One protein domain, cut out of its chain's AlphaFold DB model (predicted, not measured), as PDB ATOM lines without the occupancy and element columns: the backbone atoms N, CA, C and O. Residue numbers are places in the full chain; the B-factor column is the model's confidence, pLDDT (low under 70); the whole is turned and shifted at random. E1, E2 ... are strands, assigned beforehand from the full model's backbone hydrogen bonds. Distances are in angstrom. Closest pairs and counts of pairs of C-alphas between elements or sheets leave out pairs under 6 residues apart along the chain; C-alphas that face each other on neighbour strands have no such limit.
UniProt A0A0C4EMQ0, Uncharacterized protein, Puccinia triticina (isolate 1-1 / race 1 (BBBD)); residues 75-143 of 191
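This is residues 75 to 143 of the 191 residues of an uncharacterized protein of Puccinia triticina (isolate 1-1 / race 1 (BBBD)) (UniProt A0A0C4EMQ0). A strongly twisted sheet of three strands has its edge strand E1 sharply bent; residues 96 to 109 loop beyond one end, and the last stretch folds back to pair residues 142 to 143 with E3. The 69 printed residues hold no named helix; E1, E2 and E3 form, in that order, an all-strand meander, each strand the antiparallel neighbour of the one before. Under half, 28 residues, are in named strands. It is only just compact, close to loose, with radius of gyration of the C-alphas 13.1 A, and elongated, 40 by 26 by 15 A.

E1, residues 82 to 95, begins at C-alpha (10.104, 56.803, -32.310), spans 25.4 A and bends by 102 degrees at residue 92. E2, residues 110 to 118, spans 25.2 A. E3, residues 126 to 130, spans 14.1 A and ends at C-alpha (7.030, 40.075, -30.571).

Hairpin E1 and E2 has N 113 and O 92 within hydrogen-bond range, 2.8 A. Hairpin E2 and E3 has N 114 and O 129, 2.8 A.

The farthest C-alphas, Glu 103 and Ser 121, are 40.7 A apart. The printed part has no cut. The E1 to E2 link is long. pLDDT is under 70 at residues 90 to 91, 102 and 132 to 140.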
ATOM      1  N   ASP A  75       8.966  52.730 -32.740       84.12
ATOM      2  CA  ASP A  75       7.828  53.549 -33.187       84.12
ATOM      3  C   ASP A  75       6.575  53.250 -32.364       84.12
ATOM      4  O   ASP A  75       6.136  52.111 -32.332       84.12
ATOM      5  N   CYS A  76       5.954  54.211 -31.693       84.31
ATOM      6  CA  CYS A  76       4.722  53.968 -30.944       84.31
ATOM      7  C   CYS A  76       3.593  53.470 -31.867       84.31
ATOM      8  O   CYS A  76       3.338  54.065 -32.907       84.31
ATOM      9  N   ALA A  77       2.860  52.420 -31.471       83.38
ATOM     10  CA  ALA A  77       1.755  51.885 -32.281       83.38
ATOM     11  C   ALA A  77       0.559  52.849 -32.412       83.38
ATOM     12  O   ALA A  77      -0.243  52.689 -33.325       83.38
ATOM     13  N   ALA A  78       0.428  53.816 -31.497       82.25
ATOM     14  CA  ALA A  78      -0.668  54.780 -31.490       82.25
ATOM     15  C   ALA A  78      -0.324  56.075 -32.246       82.25
ATOM     16  O   ALA A  78      -1.106  56.508 -33.082       82.25
ATOM     17  N   CYS A  79       0.839  56.686 -31.974       83.88
ATOM     18  CA  CYS A  79       1.232  57.957 -32.604       83.88
ATOM     19  C   CYS A  79       2.253  57.825 -33.748       83.88
ATOM     20  O   CYS A  79       2.552  58.814 -34.402       83.88
ATOM     21  N   GLY A  80       2.826  56.641 -33.987       83.19
ATOM     22  CA  GLY A  80       3.782  56.396 -35.074       83.19
ATOM     23  C   GLY A  80       5.196  56.953 -34.862       83.19
ATOM     24  O   GLY A  80       6.093  56.621 -35.627       83.19
ATOM     25  N   HIS A  81       5.439  57.759 -33.825       86.19
ATOM     26  CA  HIS A  81       6.756  58.351 -33.559       86.19
ATOM     27  C   HIS A  81       7.694  57.403 -32.796       86.19
ATOM     28  O   HIS A  81       7.238  56.680 -31.905       86.19
ATOM     29  N   ARG A  82       9.013  57.486 -33.050       87.31
ATOM     30  CA  ARG A  82      10.104  56.803 -32.310       87.31
ATOM     31  C   ARG A  82      10.200  57.260 -30.853       87.31
ATOM     32  O   ARG A  82      11.069  58.033 -30.476       87.31
ATOM     33  N   THR A  83       9.251  56.817 -30.044       87.69
ATOM     34  CA  THR A  83       9.030  57.300 -28.673       87.69
ATOM     35  C   THR A  83       8.616  56.182 -27.718       87.69
ATOM     36  O   THR A  83       8.325  56.434 -26.549       87.69
ATOM     37  N   ALA A  84       8.559  54.938 -28.196       86.62
ATOM     38  CA  ALA A  84       8.182  53.793 -27.385       86.62
ATOM     39  C   ALA A  84       9.422  53.096 -26.817       86.62
ATOM     40  O   ALA A  84      10.325  52.732 -27.570       86.62
ATOM     41  N   HIS A  85       9.416  52.869 -25.506       87.75
ATOM     42  CA  HIS A  85      10.463  52.153 -24.775       87.75
ATOM     43  C   HIS A  85       9.921  50.859 -24.191       87.75
ATOM     44  O   HIS A  85       8.746  50.791 -23.824       87.75
ATOM     45  N   GLU A  86      10.774  49.843 -24.101       85.19
ATOM     46  CA  GLU A  86      10.425  48.559 -23.497       85.19
ATOM     47  C   GLU A  86      10.213  48.686 -21.991       85.19
ATOM     48  O   GLU A  86      11.006  49.303 -21.285       85.19
ATOM     49  N   ILE A  87       9.123  48.091 -21.508       83.25
ATOM     50  CA  ILE A  87       8.843  47.960 -20.083       83.25
ATOM     51  C   ILE A  87       9.511  46.666 -19.609       83.25
ATOM     52  O   ILE A  87       9.114  45.585 -20.060       83.25
ATOM     53  N   PRO A  88      10.518  46.740 -18.725       76.31
ATOM     54  CA  PRO A  88      11.210  45.555 -18.240       76.31
ATOM     55  C   PRO A  88      10.291  44.682 -17.372       76.31
ATOM     56  O   PRO A  88       9.335  45.160 -16.766       76.31
ATOM     57  N   GLY A  89      10.594  43.383 -17.305       70.25
ATOM     58  CA  GLY A  89       9.947  42.445 -16.378       70.25
ATOM     59  C   GLY A  89       8.562  41.935 -16.792       70.25
ATOM     60  O   GLY A  89       8.032  41.055 -16.122       70.25
ATOM     61  N   VAL A  90       7.988  42.418 -17.899       67.50
ATOM     62  CA  VAL A  90       6.676  41.962 -18.382       67.50
ATOM     63  C   VAL A  90       6.843  41.212 -19.706       67.50
ATOM     64  O   VAL A  90       6.899  41.809 -20.782       67.50
ATOM     65  N   GLN A  91       6.949  39.884 -19.627       68.00
ATOM     66  CA  GLN A  91       6.995  38.994 -20.790       68.00
ATOM     67  C   GLN A  91       6.023  37.835 -20.592       68.00
ATOM     68  O   GLN A  91       5.966  37.238 -19.522       68.00
ATOM     69  N   PHE A  92       5.269  37.509 -21.635       73.75
ATOM     70  CA  PHE A  92       4.340  36.382 -21.637       73.75
ATOM     71  C   PHE A  92       4.280  35.758 -23.026       73.75
ATOM     72  O   PHE A  92       4.650  36.385 -24.026       73.75
ATOM     73  N   GLU A  93       3.810  34.520 -23.087       78.62
ATOM     74  CA  GLU A  93       3.628  33.801 -24.340       78.62
ATOM     75  C   GLU A  93       2.189  33.950 -24.833       78.62
ATOM     76  O   GLU A  93       1.231  33.717 -24.103       78.62
ATOM     77  N   ALA A  94       2.034  34.374 -26.085       77.12
ATOM     78  CA  ALA A  94       0.735  34.534 -26.728       77.12
ATOM     79  C   ALA A  94       0.829  34.267 -28.233       77.12
ATOM     80  O   ALA A  94       1.907  34.428 -28.817       77.12
ATOM     81  N   PRO A  95      -0.281  33.893 -28.896       76.56
ATOM     82  CA  PRO A  95      -0.277  33.657 -30.333       76.56
ATOM     83  C   PRO A  95       0.185  34.896 -31.118       76.56
ATOM     84  O   PRO A  95       0.026  36.049 -30.702       76.56
ATOM     85  N   CYS A  96       0.771  34.664 -32.294       76.38
ATOM     86  CA  CYS A  96       1.241  35.735 -33.168       76.38
ATOM     87  C   CYS A  96       0.120  36.718 -33.541       76.38
ATOM     88  O   CYS A  96       0.392  37.914 -33.625       76.38
ATOM     89  N   GLY A  97      -1.100  36.228 -33.782       73.00
ATOM     90  CA  GLY A  97      -2.278  37.061 -34.050       73.00
ATOM     91  C   GLY A  97      -2.406  37.580 -35.489       73.00
ATOM     92  O   GLY A  97      -3.473  38.047 -35.870       73.00
ATOM     93  N   LYS A  98      -1.363  37.467 -36.328       76.50
ATOM     94  CA  LYS A  98      -1.436  37.908 -37.730       76.50
ATOM     95  C   LYS A  98      -2.258  36.934 -38.571       76.50
ATOM     96  O   LYS A  98      -2.115  35.722 -38.427       76.50
ATOM     97  N   LEU A  99      -3.056  37.472 -39.488       73.88
ATOM     98  CA  LEU A  99      -3.739  36.696 -40.516       73.88
ATOM     99  C   LEU A  99      -2.714  36.070 -41.475       73.88
ATOM    100  O   LEU A  99      -1.915  36.767 -42.101       73.88
ATOM    101  N   LEU A 100      -2.748  34.746 -41.566       71.44
ATOM    102  CA  LEU A 100      -2.105  33.934 -42.584       71.44
ATOM    103  C   LEU A 100      -2.909  34.086 -43.875       71.44
ATOM    104  O   LEU A 100      -4.088  33.735 -43.932       71.44
ATOM    105  N   LEU A 101      -2.272  34.630 -44.904       71.12
ATOM    106  CA  LEU A 101      -2.809  34.655 -46.263       71.12
ATOM    107  C   LEU A 101      -2.316  33.403 -47.010       71.12
ATOM    108  O   LEU A 101      -1.186  32.985 -46.754       71.12
ATOM    109  N   PRO A 102      -3.120  32.806 -47.914       69.44
ATOM    110  CA  PRO A 102      -4.444  33.246 -48.381       69.44
ATOM    111  C   PRO A 102      -5.624  32.763 -47.518       69.44
ATOM    112  O   PRO A 102      -6.727  33.282 -47.646       69.44
ATOM    113  N   GLU A 103      -5.399  31.810 -46.614       73.50
ATOM    114  CA  GLU A 103      -6.457  31.099 -45.878       73.50
ATOM    115  C   GLU A 103      -7.229  31.958 -44.857       73.50
ATOM    116  O   GLU A 103      -8.191  31.486 -44.259       73.50
ATOM    117  N   ARG A 104      -6.805  33.210 -44.620       75.19
ATOM    118  CA  ARG A 104      -7.358  34.142 -43.616       75.19
ATOM    119  C   ARG A 104      -7.429  33.554 -42.198       75.19
ATOM    120  O   ARG A 104      -8.211  34.015 -41.371       75.19
ATOM    121  N   LYS A 105      -6.595  32.559 -41.885       76.44
ATOM    122  CA  LYS A 105      -6.493  31.960 -40.544       76.44
ATOM    123  C   LYS A 105      -5.547  32.773 -39.669       76.44
ATOM    124  O   LYS A 105      -4.584  33.340 -40.160       76.44
ATOM    125  N   ILE A 106      -5.766  32.821 -38.362       79.31
ATOM    126  CA  ILE A 106      -4.856  33.518 -37.437       79.31
ATOM    127  C   ILE A 106      -3.616  32.637 -37.170       79.31
ATOM    128  O   ILE A 106      -3.768  31.457 -36.857       79.31
ATOM    129  N   CYS A 107      -2.392  33.188 -37.265       77.62
ATOM    130  CA  CYS A 107      -1.146  32.485 -36.904       77.62
ATOM    131  C   CYS A 107      -1.197  32.101 -35.414       77.62
ATOM    132  O   CYS A 107      -1.135  32.972 -34.540       77.62
ATOM    133  N   LYS A 108      -1.305  30.792 -35.145       77.06
ATOM    134  CA  LYS A 108      -1.409  30.206 -33.796       77.06
ATOM    135  C   LYS A 108      -0.060  30.018 -33.094       77.06
ATOM    136  O   LYS A 108      -0.049  29.671 -31.919       77.06
ATOM    137  N   ASN A 109       1.061  30.259 -33.776       80.38
ATOM    138  CA  ASN A 109       2.386  30.097 -33.177       80.38
ATOM    139  C   ASN A 109       2.529  31.013 -31.961       80.38
ATOM    140  O   ASN A 109       2.352  32.232 -32.078       80.38
ATOM    141  N   LEU A 110       2.850  30.412 -30.815       77.38
ATOM    142  CA  LEU A 110       3.118  31.127 -29.576       77.38
ATOM    143  C   LEU A 110       4.424  31.908 -29.710       77.38
ATOM    144  O   LEU A 110       5.423  31.425 -30.243       77.38
ATOM    145  N   ARG A 111       4.390  33.159 -29.261       77.12
ATOM    146  CA  ARG A 111       5.515  34.088 -29.271       77.12
ATOM    147  C   ARG A 111       5.625  34.740 -27.913       77.12
ATOM    148  O   ARG A 111       4.616  35.134 -27.332       77.12
ATOM    149  N   ARG A 112       6.862  34.955 -27.480       80.75
ATOM    150  CA  ARG A 112       7.141  35.874 -26.382       80.75
ATOM    151  C   ARG A 112       6.774  37.284 -26.816       80.75
ATOM    152  O   ARG A 112       7.208  37.750 -27.873       80.75
ATOM    153  N   LYS A 113       5.949  37.948 -26.020       79.69
ATOM    154  CA  LYS A 113       5.524  39.326 -26.239       79.69
ATOM    155  C   LYS A 113       6.256  40.247 -25.268       79.69
ATOM    156  O   LYS A 113       6.398  39.915 -24.096       79.69
ATOM    157  N   LYS A 114       6.688  41.403 -25.764       83.00
ATOM    158  CA  LYS A 114       7.222  42.525 -24.984       83.00
ATOM    159  C   LYS A 114       6.202  43.650 -24.953       83.00
ATOM    160  O   LYS A 114       5.492  43.866 -25.940       83.00
ATOM    161  N   PHE A 115       6.171  44.382 -23.850       84.75
ATOM    162  CA  PHE A 115       5.363  45.585 -23.711       84.75
ATOM    163  C   PHE A 115       6.222  46.827 -23.858       84.75
ATOM    164  O   PHE A 115       7.367  46.864 -23.417       84.75
ATOM    165  N   LEU A 116       5.650  47.849 -24.477       85.69
ATOM    166  CA  LEU A 116       6.264  49.152 -24.622       85.69
ATOM    167  C   LEU A 116       5.334  50.238 -24.100       85.69
ATOM    168  O   LEU A 116       4.112  50.131 -24.242       85.69
ATOM    169  N   ARG A 117       5.919  51.333 -23.618       86.94
ATOM    170  CA  ARG A 117       5.207  52.566 -23.277       86.94
ATOM    171  C   ARG A 117       5.739  53.732 -24.095       86.94
ATOM    172  O   ARG A 117       6.949  53.891 -24.240       86.94
ATOM    173  N   CYS A 118       4.829  54.547 -24.619       87.94
ATOM    174  CA  CYS A 118       5.175  55.824 -25.228       87.94
ATOM    175  C   CYS A 118       5.605  56.833 -24.151       87.94
ATOM    176  O   CYS A 118       4.886  56.989 -23.165       87.94
ATOM    177  N   HIS A 119       6.730  57.533 -24.330       87.50
ATOM    178  CA  HIS A 119       7.164  58.573 -23.383       87.50
ATOM    179  C   HIS A 119       6.550  59.955 -23.662       87.50
ATOM    180  O   HIS A 119       6.621  60.836 -22.809       87.50
ATOM    181  N   ARG A 120       5.944  60.173 -24.840       86.50
ATOM    182  CA  ARG A 120       5.261  61.436 -25.160       86.50
ATOM    183  C   ARG A 120       4.063  61.636 -24.235       86.50
ATOM    184  O   ARG A 120       3.180  60.779 -24.210       86.50
ATOM    185  N   SER A 121       4.017  62.779 -23.553       84.56
ATOM    186  CA  SER A 121       2.977  63.159 -22.583       84.56
ATOM    187  C   SER A 121       1.558  63.122 -23.158       84.56
ATOM    188  O   SER A 121       0.630  62.702 -22.479       84.56
ATOM    189  N   GLU A 122       1.400  63.495 -24.426       84.88
ATOM    190  CA  GLU A 122       0.122  63.491 -25.152       84.88
ATOM    191  C   GLU A 122      -0.375  62.091 -25.548       84.88
ATOM    192  O   GLU A 122      -1.566  61.889 -25.764       84.88
ATOM    193  N   CYS A 123       0.526  61.109 -25.661       82.94
ATOM    194  CA  CYS A 123       0.177  59.764 -26.101       82.94
ATOM    195  C   CYS A 123       0.121  58.809 -24.908       82.94
ATOM    196  O   CYS A 123      -0.925  58.217 -24.663       82.94
ATOM    197  N   LEU A 124       1.242  58.636 -24.190       80.88
ATOM    198  CA  LEU A 124       1.435  57.740 -23.031       80.88
ATOM    199  C   LEU A 124       0.869  56.311 -23.169       80.88
ATOM    200  O   LEU A 124       0.821  55.562 -22.193       80.88
ATOM    201  N   GLN A 125       0.472  55.913 -24.380       85.25
ATOM    202  CA  GLN A 125      -0.209  54.661 -24.646       85.25
ATOM    203  C   GLN A 125       0.751  53.477 -24.562       85.25
ATOM    204  O   GLN A 125       1.951  53.579 -24.854       85.25
ATOM    205  N   TYR A 126       0.179  52.326 -24.222       84.38
ATOM    206  CA  TYR A 126       0.884  51.057 -24.194       84.38
ATOM    207  C   TYR A 126       0.789  50.352 -25.544       84.38
ATOM    208  O   TYR A 126      -0.209  50.440 -26.261       84.38
ATOM    209  N   SER A 127       1.841  49.629 -25.904       83.75
ATOM    210  CA  SER A 127       1.828  48.749 -27.069       83.75
ATOM    211  C   SER A 127       2.518  47.426 -26.774       83.75
ATOM    212  O   SER A 127       3.285  47.308 -25.823       83.75
ATOM    213  N   ARG A 128       2.229  46.416 -27.587       83.62
ATOM    214  CA  ARG A 128       2.772  45.062 -27.478       83.62
ATOM    215  C   ARG A 128       3.486  44.686 -28.768       83.62
ATOM    216  O   ARG A 128       2.952  44.970 -29.837       83.62
ATOM    217  N   LEU A 129       4.640  44.018 -28.685       81.38
ATOM    218  CA  LEU A 129       5.339  43.449 -29.846       81.38
ATOM    219  C   LEU A 129       5.883  42.036 -29.607       81.38
ATOM    220  O   LEU A 129       5.943  41.578 -28.472       81.38
ATOM    221  N   ASN A 130       6.329  41.361 -30.667       79.81
ATOM    222  CA  ASN A 130       7.030  40.075 -30.571       79.81
ATOM    223  C   ASN A 130       8.509  40.254 -30.179       79.81
ATOM    224  O   ASN A 130       9.224  41.046 -30.791       79.81
ATOM    225  N   ALA A 131       8.991  39.476 -29.211       70.94
ATOM    226  CA  ALA A 131      10.402  39.406 -28.846       70.94
ATOM    227  C   ALA A 131      11.178  38.547 -29.862       70.94
ATOM    228  O   ALA A 131      11.219  37.323 -29.754       70.94
ATOM    229  N   GLY A 132      11.794  39.192 -30.855       63.38
ATOM    230  CA  GLY A 132      12.701  38.547 -31.810       63.38
ATOM    231  C   GLY A 132      12.034  37.902 -33.036       63.38
ATOM    232  O   GLY A 132      10.821  37.716 -33.106       63.38
ATOM    233  N   TRP A 133      12.868  37.582 -34.035       53.56
ATOM    234  CA  TRP A 133      12.461  37.041 -35.347       53.56
ATOM    235  C   TRP A 133      12.345  35.504 -35.361       53.56
ATOM    236  O   TRP A 133      11.900  34.931 -36.348       53.56
ATOM    237  N   GLN A 134      12.753  34.790 -34.309       46.88
ATOM    238  CA  GLN A 134      13.135  33.377 -34.438       46.88
ATOM    239  C   GLN A 134      11.992  32.429 -34.883       46.88
ATOM    240  O   GLN A 134      11.163  31.995 -34.096       46.88
ATOM    241  N   ASN A 135      12.020  32.096 -36.178       51.12
ATOM    242  CA  ASN A 135      11.527  30.916 -36.905       51.12
ATOM    243  C   ASN A 135      10.015  30.616 -37.039       51.12
ATOM    244  O   ASN A 135       9.201  30.898 -36.168       51.12
ATOM    245  N   THR A 136       9.686  30.088 -38.230       55.44
ATOM    246  CA  THR A 136       8.400  29.716 -38.882       55.44
ATOM    247  C   THR A 136       7.351  30.804 -39.167       55.44
ATOM    248  O   THR A 136       6.821  30.828 -40.271       55.44
ATOM    249  N   CYS A 137       7.073  31.753 -38.267       60.56
ATOM    250  CA  CYS A 137       6.091  32.837 -38.502       60.56
ATOM    251  C   CYS A 137       6.826  34.202 -38.507       60.56
ATOM    252  O   CYS A 137       7.054  34.778 -37.442       60.56
ATOM    253  N   ARG A 138       7.258  34.699 -39.688       62.69
ATOM    254  CA  ARG A 138       8.069  35.938 -39.899       62.69
ATOM    255  C   ARG A 138       7.271  37.245 -39.720       62.69
ATOM    256  O   ARG A 138       7.367  38.176 -40.515       62.69
ATOM    257  N   HIS A 139       6.410  37.313 -38.716       66.75
ATOM    258  CA  HIS A 139       5.469  38.414 -38.559       66.75
ATOM    259  C   HIS A 139       5.904  39.350 -37.441       66.75
ATOM    260  O   HIS A 139       5.765  39.033 -36.260       66.75
ATOM    261  N   TYR A 140       6.392  40.530 -37.821       67.38
ATOM    262  CA  TYR A 140       6.437  41.652 -36.899       67.38
ATOM    263  C   TYR A 140       4.993  42.076 -36.615       67.38
ATOM    264  O   TYR A 140       4.247  42.411 -37.535       67.38
ATOM    265  N   PHE A 141       4.572  41.970 -35.358       71.81
ATOM    266  CA  PHE A 141       3.240  42.370 -34.923       71.81
ATOM    267  C   PHE A 141       3.412  43.377 -33.806       71.81
ATOM    268  O   PHE A 141       4.022  43.047 -32.789       71.81
ATOM    269  N   LYS A 142       2.903  44.589 -34.023       75.94
ATOM    270  CA  LYS A 142       2.871  45.661 -33.040       75.94
ATOM    271  C   LYS A 142       1.438  46.159 -32.913       75.94
ATOM    272  O   LYS A 142       0.819  46.461 -33.927       75.94
ATOM    273  N   GLU A 143       0.925  46.235 -31.694       79.50
ATOM    274  CA  GLU A 143      -0.479  46.567 -31.432       79.50
ATOM    275  C   GLU A 143      -0.601  47.506 -30.231       79.50
ATOM    276  O   GLU A 143       0.153  47.376 -29.266       79.50
TER     277      GLU A 143